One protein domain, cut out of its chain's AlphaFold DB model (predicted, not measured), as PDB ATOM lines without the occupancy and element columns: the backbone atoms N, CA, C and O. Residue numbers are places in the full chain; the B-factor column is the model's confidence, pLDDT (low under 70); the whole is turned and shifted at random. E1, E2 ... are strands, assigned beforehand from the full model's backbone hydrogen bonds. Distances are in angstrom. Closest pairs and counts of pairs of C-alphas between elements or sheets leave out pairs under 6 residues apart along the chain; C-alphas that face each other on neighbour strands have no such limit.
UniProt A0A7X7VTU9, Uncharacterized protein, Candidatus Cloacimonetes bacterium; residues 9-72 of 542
ATOM      1  N   ILE A   9     117.262 197.805 134.500       89.19
ATOM      2  CA  ILE A   9     116.152 198.652 134.062       89.19
ATOM      3  C   ILE A   9     114.892 197.800 133.909       89.19
ATOM      4  O   ILE A   9     114.823 196.911 133.064       89.19
ATOM      5  N   GLY A  10     113.876 198.093 134.709       86.25
ATOM      6  CA  GLY A  10     112.534 197.539 134.615       86.25
ATOM      7  C   GLY A  10     111.547 198.478 133.918       86.25
ATOM      8  O   GLY A  10     111.745 199.687 133.805       86.25
ATOM      9  N   ASN A  11     110.396 197.930 133.517       82.50
ATOM     10  CA  ASN A  11     109.329 198.669 132.820       82.50
ATOM     11  C   ASN A  11     108.679 199.804 133.645       82.50
ATOM     12  O   ASN A  11     107.849 200.542 133.120       82.50
ATOM     13  N   ARG A  12     109.003 199.931 134.938       84.25
ATOM     14  CA  ARG A  12     108.463 200.961 135.847       84.25
ATOM     15  C   ARG A  12     109.509 201.965 136.337       84.25
ATOM     16  O   ARG A  12     109.155 202.842 137.126       84.25
ATOM     17  N   ASP A  13     110.761 201.836 135.894       88.25
ATOM     18  CA  ASP A  13     111.855 202.683 136.380       88.25
ATOM     19  C   ASP A  13     111.803 204.105 135.830       88.25
ATOM     20  O   ASP A  13     112.231 205.029 136.515       88.25
ATOM     21  N   LEU A  14     111.234 204.307 134.639       92.06
ATOM     22  CA  LEU A  14     110.914 205.638 134.139       92.06
ATOM     23  C   LEU A  14     109.507 206.038 134.583       92.06
ATOM     24  O   LEU A  14     108.515 205.387 134.243       92.06
ATOM     25  N   GLN A  15     109.417 207.148 135.311       92.62
ATOM     26  CA  GLN A  15     108.142 207.693 135.758       92.62
ATOM     27  C   GLN A  15     108.002 209.160 135.361       92.62
ATOM     28  O   GLN A  15     108.943 209.944 135.473       92.62
ATOM     29  N   GLY A  16     106.805 209.534 134.918       92.25
ATOM     30  CA  GLY A  16     106.412 210.926 134.754       92.25
ATOM     31  C   GLY A  16     106.108 211.537 136.114       92.25
ATOM     32  O   GLY A  16     105.514 210.877 136.967       92.25
ATOM     33  N   THR A  17     106.504 212.788 136.306       92.31
ATOM     34  CA  THR A  17     106.173 213.587 137.491       92.31
ATOM     35  C   THR A  17     105.061 214.574 137.169       92.31
ATOM     36  O   THR A  17     105.019 215.119 136.068       92.31
ATOM     37  N   TYR A  18     104.151 214.771 138.117       90.00
ATOM     38  CA  TYR A  18     102.941 215.567 137.963       90.00
ATOM     39  C   TYR A  18     102.770 216.450 139.191       90.00
ATOM     40  O   TYR A  18     102.867 215.970 140.325       90.00
ATOM     41  N   GLU A  19     102.476 217.726 138.975       86.75
ATOM     42  CA  GLU A  19     102.021 218.624 140.032       86.75
ATOM     43  C   GLU A  19     100.522 218.840 139.854       86.75
ATOM     44  O   GLU A  19     100.071 219.388 138.852       86.75
ATOM     45  N   ILE A  20      99.742 218.344 140.813       81.75
ATOM     46  CA  ILE A  20      98.286 218.479 140.840       81.75
ATOM     47  C   ILE A  20      97.876 219.268 142.084       81.75
ATOM     48  O   ILE A  20      98.648 219.410 143.033       81.75
ATOM     49  N   SER A  21      96.636 219.756 142.116       77.25
ATOM     50  CA  SER A  21      96.106 220.564 143.229       77.25
ATOM     51  C   SER A  21      96.250 219.903 144.611       77.25
ATOM     52  O   SER A  21      96.387 220.591 145.616       77.25
ATOM     53  N   VAL A  22      96.276 218.567 144.665       75.44
ATOM     54  CA  VAL A  22      96.434 217.738 145.878       75.44
ATOM     55  C   VAL A  22      97.861 217.188 146.074       75.44
ATOM     56  O   VAL A  22      98.082 216.184 146.767       75.44
ATOM     57  N   GLY A  23      98.858 217.846 145.476       83.56
ATOM     58  CA  GLY A  23     100.285 217.630 145.713       83.56
ATOM     59  C   GLY A  23     101.047 217.049 144.521       83.56
ATOM     60  O   GLY A  23     100.575 217.027 143.389       83.56
ATOM     61  N   LYS A  24     102.262 216.562 144.784       88.44
ATOM     62  CA  LYS A  24     103.160 216.024 143.758       88.44
ATOM     63  C   LYS A  24     102.987 214.511 143.608       88.44
ATOM     64  O   LYS A  24     102.957 213.783 144.611       88.44
ATOM     65  N   ARG A  25     102.850 214.029 142.371       89.94
ATOM     66  CA  ARG A  25     102.642 212.610 142.042       89.94
ATOM     67  C   ARG A  25     103.610 212.100 140.984       89.94
ATOM     68  O   ARG A  25     104.126 212.876 140.187       89.94
ATOM     69  N   ARG A  26     103.819 210.785 140.947       90.38
ATOM     70  CA  ARG A  26     104.595 210.104 139.903       90.38
ATOM     71  C   ARG A  26     103.925 208.823 139.427       90.38
ATOM     72  O   ARG A  26     103.321 208.120 140.229       90.38
ATOM     73  N   LYS A  27     104.033 208.508 138.138       89.44
ATOM     74  CA  LYS A  27     103.443 207.300 137.538       89.44
ATOM     75  C   LYS A  27     104.343 206.756 136.421       89.44
ATOM     76  O   LYS A  27     104.929 207.573 135.713       89.44
ATOM     77  N   PRO A  28     104.437 205.426 136.225       89.44
ATOM     78  CA  PRO A  28     105.160 204.845 135.094       89.44
ATOM     79  C   PRO A  28     104.716 205.421 133.746       89.44
ATOM     80  O   PRO A  28     103.514 205.578 133.512       89.44
ATOM     81  N   ILE A  29     105.685 205.705 132.877       90.75
ATOM     82  CA  ILE A  29     105.478 206.148 131.491       90.75
ATOM     83  C   ILE A  29     106.451 205.419 130.562       90.75
ATOM     84  O   ILE A  29     107.483 204.916 131.009       90.75
ATOM     85  N   LYS A  30     106.160 205.400 129.259       90.19
ATOM     86  CA  LYS A  30     107.112 204.933 128.235       90.19
ATOM     87  C   LYS A  30     107.809 206.127 127.578       90.19
ATOM     88  O   LYS A  30     107.197 207.175 127.395       90.19
ATOM     89  N   VAL A  31     109.060 205.958 127.141       90.31
ATOM     90  CA  VAL A  31     109.796 207.003 126.394       90.31
ATOM     91  C   VAL A  31     109.036 207.432 125.133       90.31
ATOM     92  O   VAL A  31     108.993 208.613 124.818       90.31
ATOM     93  N   ALA A  32     108.360 206.499 124.456       86.75
ATOM     94  CA  ALA A  32     107.528 206.790 123.283       86.75
ATOM     95  C   ALA A  32     106.296 207.679 123.579       86.75
ATOM     96  O   ALA A  32     105.662 208.166 122.654       86.75
ATOM     97  N   GLU A  33     105.939 207.886 124.852       86.69
ATOM     98  CA  GLU A  33     104.876 208.811 125.280       86.69
ATOM     99  C   GLU A  33     105.406 210.230 125.574       86.69
ATOM    100  O   GLU A  33     104.654 211.110 126.011       86.69
ATOM    101  N   LEU A  34     106.713 210.448 125.409       87.69
ATOM    102  CA  LEU A  34     107.354 211.759 125.451       87.69
ATOM    103  C   LEU A  34     107.370 212.352 124.040       87.69
ATOM    104  O   LEU A  34     107.604 211.622 123.075       87.69
ATOM    105  N   ASP A  35     107.182 213.669 123.930       84.44
ATOM    106  CA  ASP A  35     107.404 214.371 122.666       84.44
ATOM    107  C   ASP A  35     108.878 214.192 122.257       84.44
ATOM    108  O   ASP A  35     109.762 214.526 123.055       84.44
ATOM    109  N   PRO A  36     109.176 213.654 121.056       84.44
ATOM    110  CA  PRO A  36     110.544 213.500 120.569       84.44
ATOM    111  C   PRO A  36     111.384 214.780 120.643       84.44
ATOM    112  O   PRO A  36     112.585 214.685 120.884       84.44
ATOM    113  N   GLN A  37     110.773 215.958 120.477       82.00
ATOM    114  CA  GLN A  37     111.466 217.248 120.544       82.00
ATOM    115  C   GLN A  37     111.832 217.655 121.982       82.00
ATOM    116  O   GLN A  37     112.757 218.439 122.184       82.00
ATOM    117  N   GLU A  38     111.147 217.101 122.985       82.12
ATOM    118  CA  GLU A  38     111.329 217.438 124.403       82.12
ATOM    119  C   GLU A  38     112.127 216.388 125.188       82.12
ATOM    120  O   GLU A  38     112.510 216.628 126.335       82.12
ATOM    121  N   GLN A  39     112.402 215.215 124.606       85.25
ATOM    122  CA  GLN A  39     113.104 214.123 125.298       85.25
ATOM    123  C   GLN A  39     114.447 214.567 125.902       85.25
ATOM    124  O   GLN A  39     114.812 214.129 126.996       85.25
ATOM    125  N   ASP A  40     115.159 215.466 125.225       80.88
ATOM    126  CA  ASP A  40     116.466 215.952 125.665       80.88
ATOM    127  C   ASP A  40     116.399 217.213 126.546       80.88
ATOM    128  O   ASP A  40     117.391 217.561 127.191       80.88
ATOM    129  N   SER A  41     115.247 217.872 126.662       83.94
ATOM    130  CA  SER A  41     115.076 219.085 127.478       83.94
ATOM    131  C   SER A  41     114.213 218.874 128.724       83.94
ATOM    132  O   SER A  41     114.287 219.677 129.651       83.94
ATOM    133  N   ILE A  42     113.447 217.779 128.800       89.38
ATOM    134  CA  ILE A  42     112.543 217.506 129.921       89.38
ATOM    135  C   ILE A  42     113.290 217.420 131.262       89.38
ATOM    136  O   ILE A  42     114.266 216.674 131.412       89.38
ATOM    137  N   SER A  43     112.817 218.169 132.259       90.31
ATOM    138  CA  SER A  43     113.408 218.183 133.600       90.31
ATOM    139  C   SER A  43     113.390 216.798 134.239       90.31
ATOM    140  O   SER A  43     112.361 216.113 134.242       90.31
ATOM    141  N   VAL A  44     114.525 216.406 134.821       91.06
ATOM    142  CA  VAL A  44     114.650 215.191 135.633       91.06
ATOM    143  C   VAL A  44     114.732 215.586 137.102       91.06
ATOM    144  O   VAL A  44     115.633 216.324 137.496       91.06
ATOM    145  N   TYR A  45     113.800 215.096 137.914       90.50
ATOM    146  CA  TYR A  45     113.729 215.399 139.342       90.50
ATOM    147  C   TYR A  45     114.205 214.235 140.209       90.50
ATOM    148  O   TYR A  45     114.173 213.075 139.796       90.50
ATOM    149  N   LEU A  46     114.592 214.560 141.446       87.50
ATOM    150  CA  LEU A  46     114.753 213.571 142.507       87.50
ATOM    151  C   LEU A  46     113.391 213.031 142.960       87.50
ATOM    152  O   LEU A  46     112.370 213.721 142.979       87.50
ATOM    153  N   SER A  47     113.414 211.766 143.353       80.44
ATOM    154  CA  SER A  47     112.259 210.913 143.621       80.44
ATOM    155  C   SER A  47     111.475 211.262 144.890       80.44
ATOM    156  O   SER A  47     110.247 211.133 144.902       80.44
ATOM    157  N   GLU A  48     112.162 211.698 145.951       74.31
ATOM    158  CA  GLU A  48     111.623 211.809 147.318       74.31
ATOM    159  C   GLU A  48     110.390 212.714 147.431       74.31
ATOM    160  O   GLU A  48     109.495 212.476 148.242       74.31
ATOM    161  N   SER A  49     110.306 213.737 146.579       76.62
ATOM    162  CA  SER A  49     109.227 214.727 146.620       76.62
ATOM    163  C   SER A  49     107.918 214.261 145.966       76.62
ATOM    164  O   SER A  49     106.903 214.942 146.104       76.62
ATOM    165  N   PHE A  50     107.906 213.126 145.254       83.94
ATOM    166  CA  PHE A  50     106.762 212.668 144.458       83.94
ATOM    167  C   PHE A  50     106.232 211.314 144.946       83.94
ATOM    168  O   PHE A  50     106.967 210.328 144.994       83.94
ATOM    169  N   LYS A  51     104.928 211.243 145.249       86.00
ATOM    170  CA  LYS A  51     104.253 210.007 145.696       86.00
ATOM    171  C   LYS A  51     103.581 209.271 144.537       86.00
ATOM    172  O   LYS A  51     103.141 209.897 143.578       86.00
ATOM    173  N   GLU A  52     103.456 207.951 144.627       84.94
ATOM    174  CA  GLU A  52     102.626 207.205 143.671       84.94
ATOM    175  C   GLU A  52     101.137 207.557 143.854       84.94
ATOM    176  O   GLU A  52     100.711 207.835 144.982       84.94
ATOM    177  N   PRO A  53     100.342 207.597 142.769       84.25
ATOM    178  CA  PRO A  53      98.918 207.875 142.851       84.25
ATOM    179  C   PRO A  53      98.188 206.789 143.639       84.25
ATOM    180  O   PRO A  53      98.533 205.607 143.578       84.25
ATOM    181  N   LYS A  54      97.123 207.183 144.342       83.69
ATOM    182  CA  LYS A  54      96.169 206.213 144.903       83.69
ATOM    183  C   LYS A  54      95.421 205.498 143.769       83.69
ATOM    184  O   LYS A  54      95.322 206.022 142.665       83.69
ATOM    185  N   ARG A  55      94.850 204.317 144.048       75.25
ATOM    186  CA  ARG A  55      94.179 203.450 143.052       75.25
ATOM    187  C   ARG A  55      93.154 204.185 142.170       75.25
ATOM    188  O   ARG A  55      93.079 203.898 140.980       75.25
ATOM    189  N   ASP A  56      92.438 205.152 142.740       78.38
ATOM    190  CA  ASP A  56      91.366 205.894 142.062       78.38
ATOM    191  C   ASP A  56      91.806 207.288 141.566       78.38
ATOM    192  O   ASP A  56      91.020 208.033 140.981       78.38
ATOM    193  N   GLU A  57      93.069 207.661 141.782       79.62
ATOM    194  CA  GLU A  57      93.618 208.963 141.406       79.62
ATOM    195  C   GLU A  57      94.051 208.947 139.932       79.62
ATOM    196  O   GLU A  57      95.045 208.326 139.545       79.62
ATOM    197  N   ARG A  58      93.283 209.633 139.077       75.75
ATOM    198  CA  ARG A  58      93.608 209.786 137.654       75.75
ATOM    199  C   ARG A  58      94.547 210.971 137.450       75.75
ATOM    200  O   ARG A  58      94.219 212.097 137.801       75.75
ATOM    201  N   LEU A  59      95.700 210.704 136.840       76.75
ATOM    202  CA  LEU A  59      96.666 211.723 136.434       76.75
ATOM    203  C   LEU A  59      96.560 211.937 134.924       76.75
ATOM    204  O   LEU A  59      96.820 211.013 134.149       76.75
ATOM    205  N   GLU A  60      96.166 213.140 134.512       71.00
ATOM    206  CA  GLU A  60      96.093 213.509 133.097       71.00
ATOM    207  C   GLU A  60      97.478 213.892 132.559       71.00
ATOM    208  O   GLU A  60      98.266 214.562 133.229       71.00
ATOM    209  N   ARG A  61      97.782 213.474 131.320       68.56
ATOM    210  CA  ARG A  61      99.109 213.652 130.699       68.56
ATOM    211  C   ARG A  61      99.539 215.119 130.572       68.56
ATOM    212  O   ARG A  61     100.729 215.391 130.669       68.56
ATOM    213  N   GLN A  62      98.586 216.034 130.402       69.44
ATOM    214  CA  GLN A  62      98.826 217.470 130.219       69.44
ATOM    215  C   GLN A  62      99.448 218.177 131.434       69.44
ATOM    216  O   GLN A  62     100.044 219.234 131.277       69.44
ATOM    217  N   TYR A  63      99.376 217.585 132.631       73.69
ATOM    218  CA  TYR A  63      99.955 218.153 133.860       73.69
ATOM    219  C   TYR A  63     101.351 217.608 134.192       73.69
ATOM    220  O   TYR A  63     101.816 217.725 135.329       73.69
ATOM    221  N   ARG A  64     102.013 216.937 133.243       86.75
ATOM    222  CA  ARG A  64     103.354 216.389 133.465       86.75
ATOM    223  C   ARG A  64     104.363 217.533 133.577       86.75
ATOM    224  O   ARG A  64     104.522 218.309 132.644       86.75
ATOM    225  N   THR A  65     105.087 217.592 134.687       88.25
ATOM    226  CA  THR A  65     106.088 218.632 134.973       88.25
ATOM    227  C   THR A  65     107.526 218.189 134.698       88.25
ATOM    228  O   THR A  65     108.448 219.004 134.747       88.25
ATOM    229  N   GLY A  66     107.734 216.901 134.416       91.94
ATOM    230  CA  GLY A  66     109.039 216.307 134.129       91.94
ATOM    231  C   GLY A  66     109.032 214.790 134.300       91.94
ATOM    232  O   GLY A  66     107.970 214.156 134.249       91.94
ATOM    233  N   ILE A  67     110.205 214.213 134.547       93.69
ATOM    234  CA  ILE A  67     110.410 212.774 134.761       93.69
ATOM    235  C   ILE A  67     111.300 212.494 135.978       93.69
ATOM    236  O   ILE A  67     111.983 213.373 136.492       93.69
ATOM    237  N   THR A  68     111.311 211.247 136.436       92.81
ATOM    238  CA  THR A  68     112.197 210.758 137.501       92.81
ATOM    239  C   THR A  68     112.570 209.296 137.250       92.81
ATOM    240  O   THR A  68     111.796 208.553 136.641       92.81
ATOM    241  N   PHE A  69     113.723 208.882 137.785       91.62
ATOM    242  CA  PHE A  69     114.169 207.487 137.867       91.62
ATOM    243  C   PHE A  69     114.255 207.066 139.341       91.62
ATOM    244  O   PHE A  69     115.329 207.163 139.938       91.62
ATOM    245  N   PRO A  70     113.143 206.666 139.985       88.12
ATOM    246  CA  PRO A  70     113.063 206.606 141.441       88.12
ATOM    247  C   PRO A  70     114.096 205.701 142.101       88.12
ATOM    248  O   PRO A  70     114.726 206.082 143.084       88.12
ATOM    249  N   ILE A  71     114.281 204.512 141.536       87.00
ATOM    250  CA  ILE A  71     115.190 203.501 142.071       87.00
ATOM    251  C   ILE A  71     116.649 203.900 141.831       87.00
ATOM    252  O   ILE A  71     117.498 203.691 142.700       87.00
ATOM    253  N   PHE A  72     116.942 204.538 140.697       90.31
ATOM    254  CA  PHE A  72     118.276 205.068 140.438       90.31
ATOM    255  C   PHE A  72     118.610 206.234 141.374       90.31
ATOM    256  O   PHE A  72     119.690 206.243 141.950       90.31
TER     257      PHE A  72
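What this domain is: This is residues 9 to 72 of the 542 residues of an uncharacterized protein of Candidatus Cloacimonetes bacterium (UniProt A0A7X7VTU9). What shows first? With little regular structure, a loop, residues 29 to 63, sweeps round a small, strongly twisted sheet. What makes it? It is all strand: E1, E2, E3 in chain order, under half of 64 printed residues, with no named helix. The antiparallel sheet runs E2 E1 E3; the compact whole has a radius of gyration of the C-alphas of 11.2 A and spans 29 by 24 by 18 A.

How they stand to each other: What pairs first? E1, residues 15 to 20, and E2, residues 23 to 28, form a hairpin, N 18 and O 25 within hydrogen-bond range at 2.8 A. What next? E3, residues 64 to 68, is E1's antiparallel neighbour, with N 17 and O 66 at 2.9 A.

Where its parts are: Where is E1? E1 runs 15.5 A from C-alpha 15, (108.142, 207.693, 135.758); E2 runs 17.3 A. Where is E3? E3 ends at C-alpha 68, (112.197, 210.758, 137.501).

The domain as a whole: Any long link? E2 to E3 is long, 35 residues. Any cut? The printed part has no cut; residues 61 to 62 are under pLDDT 70.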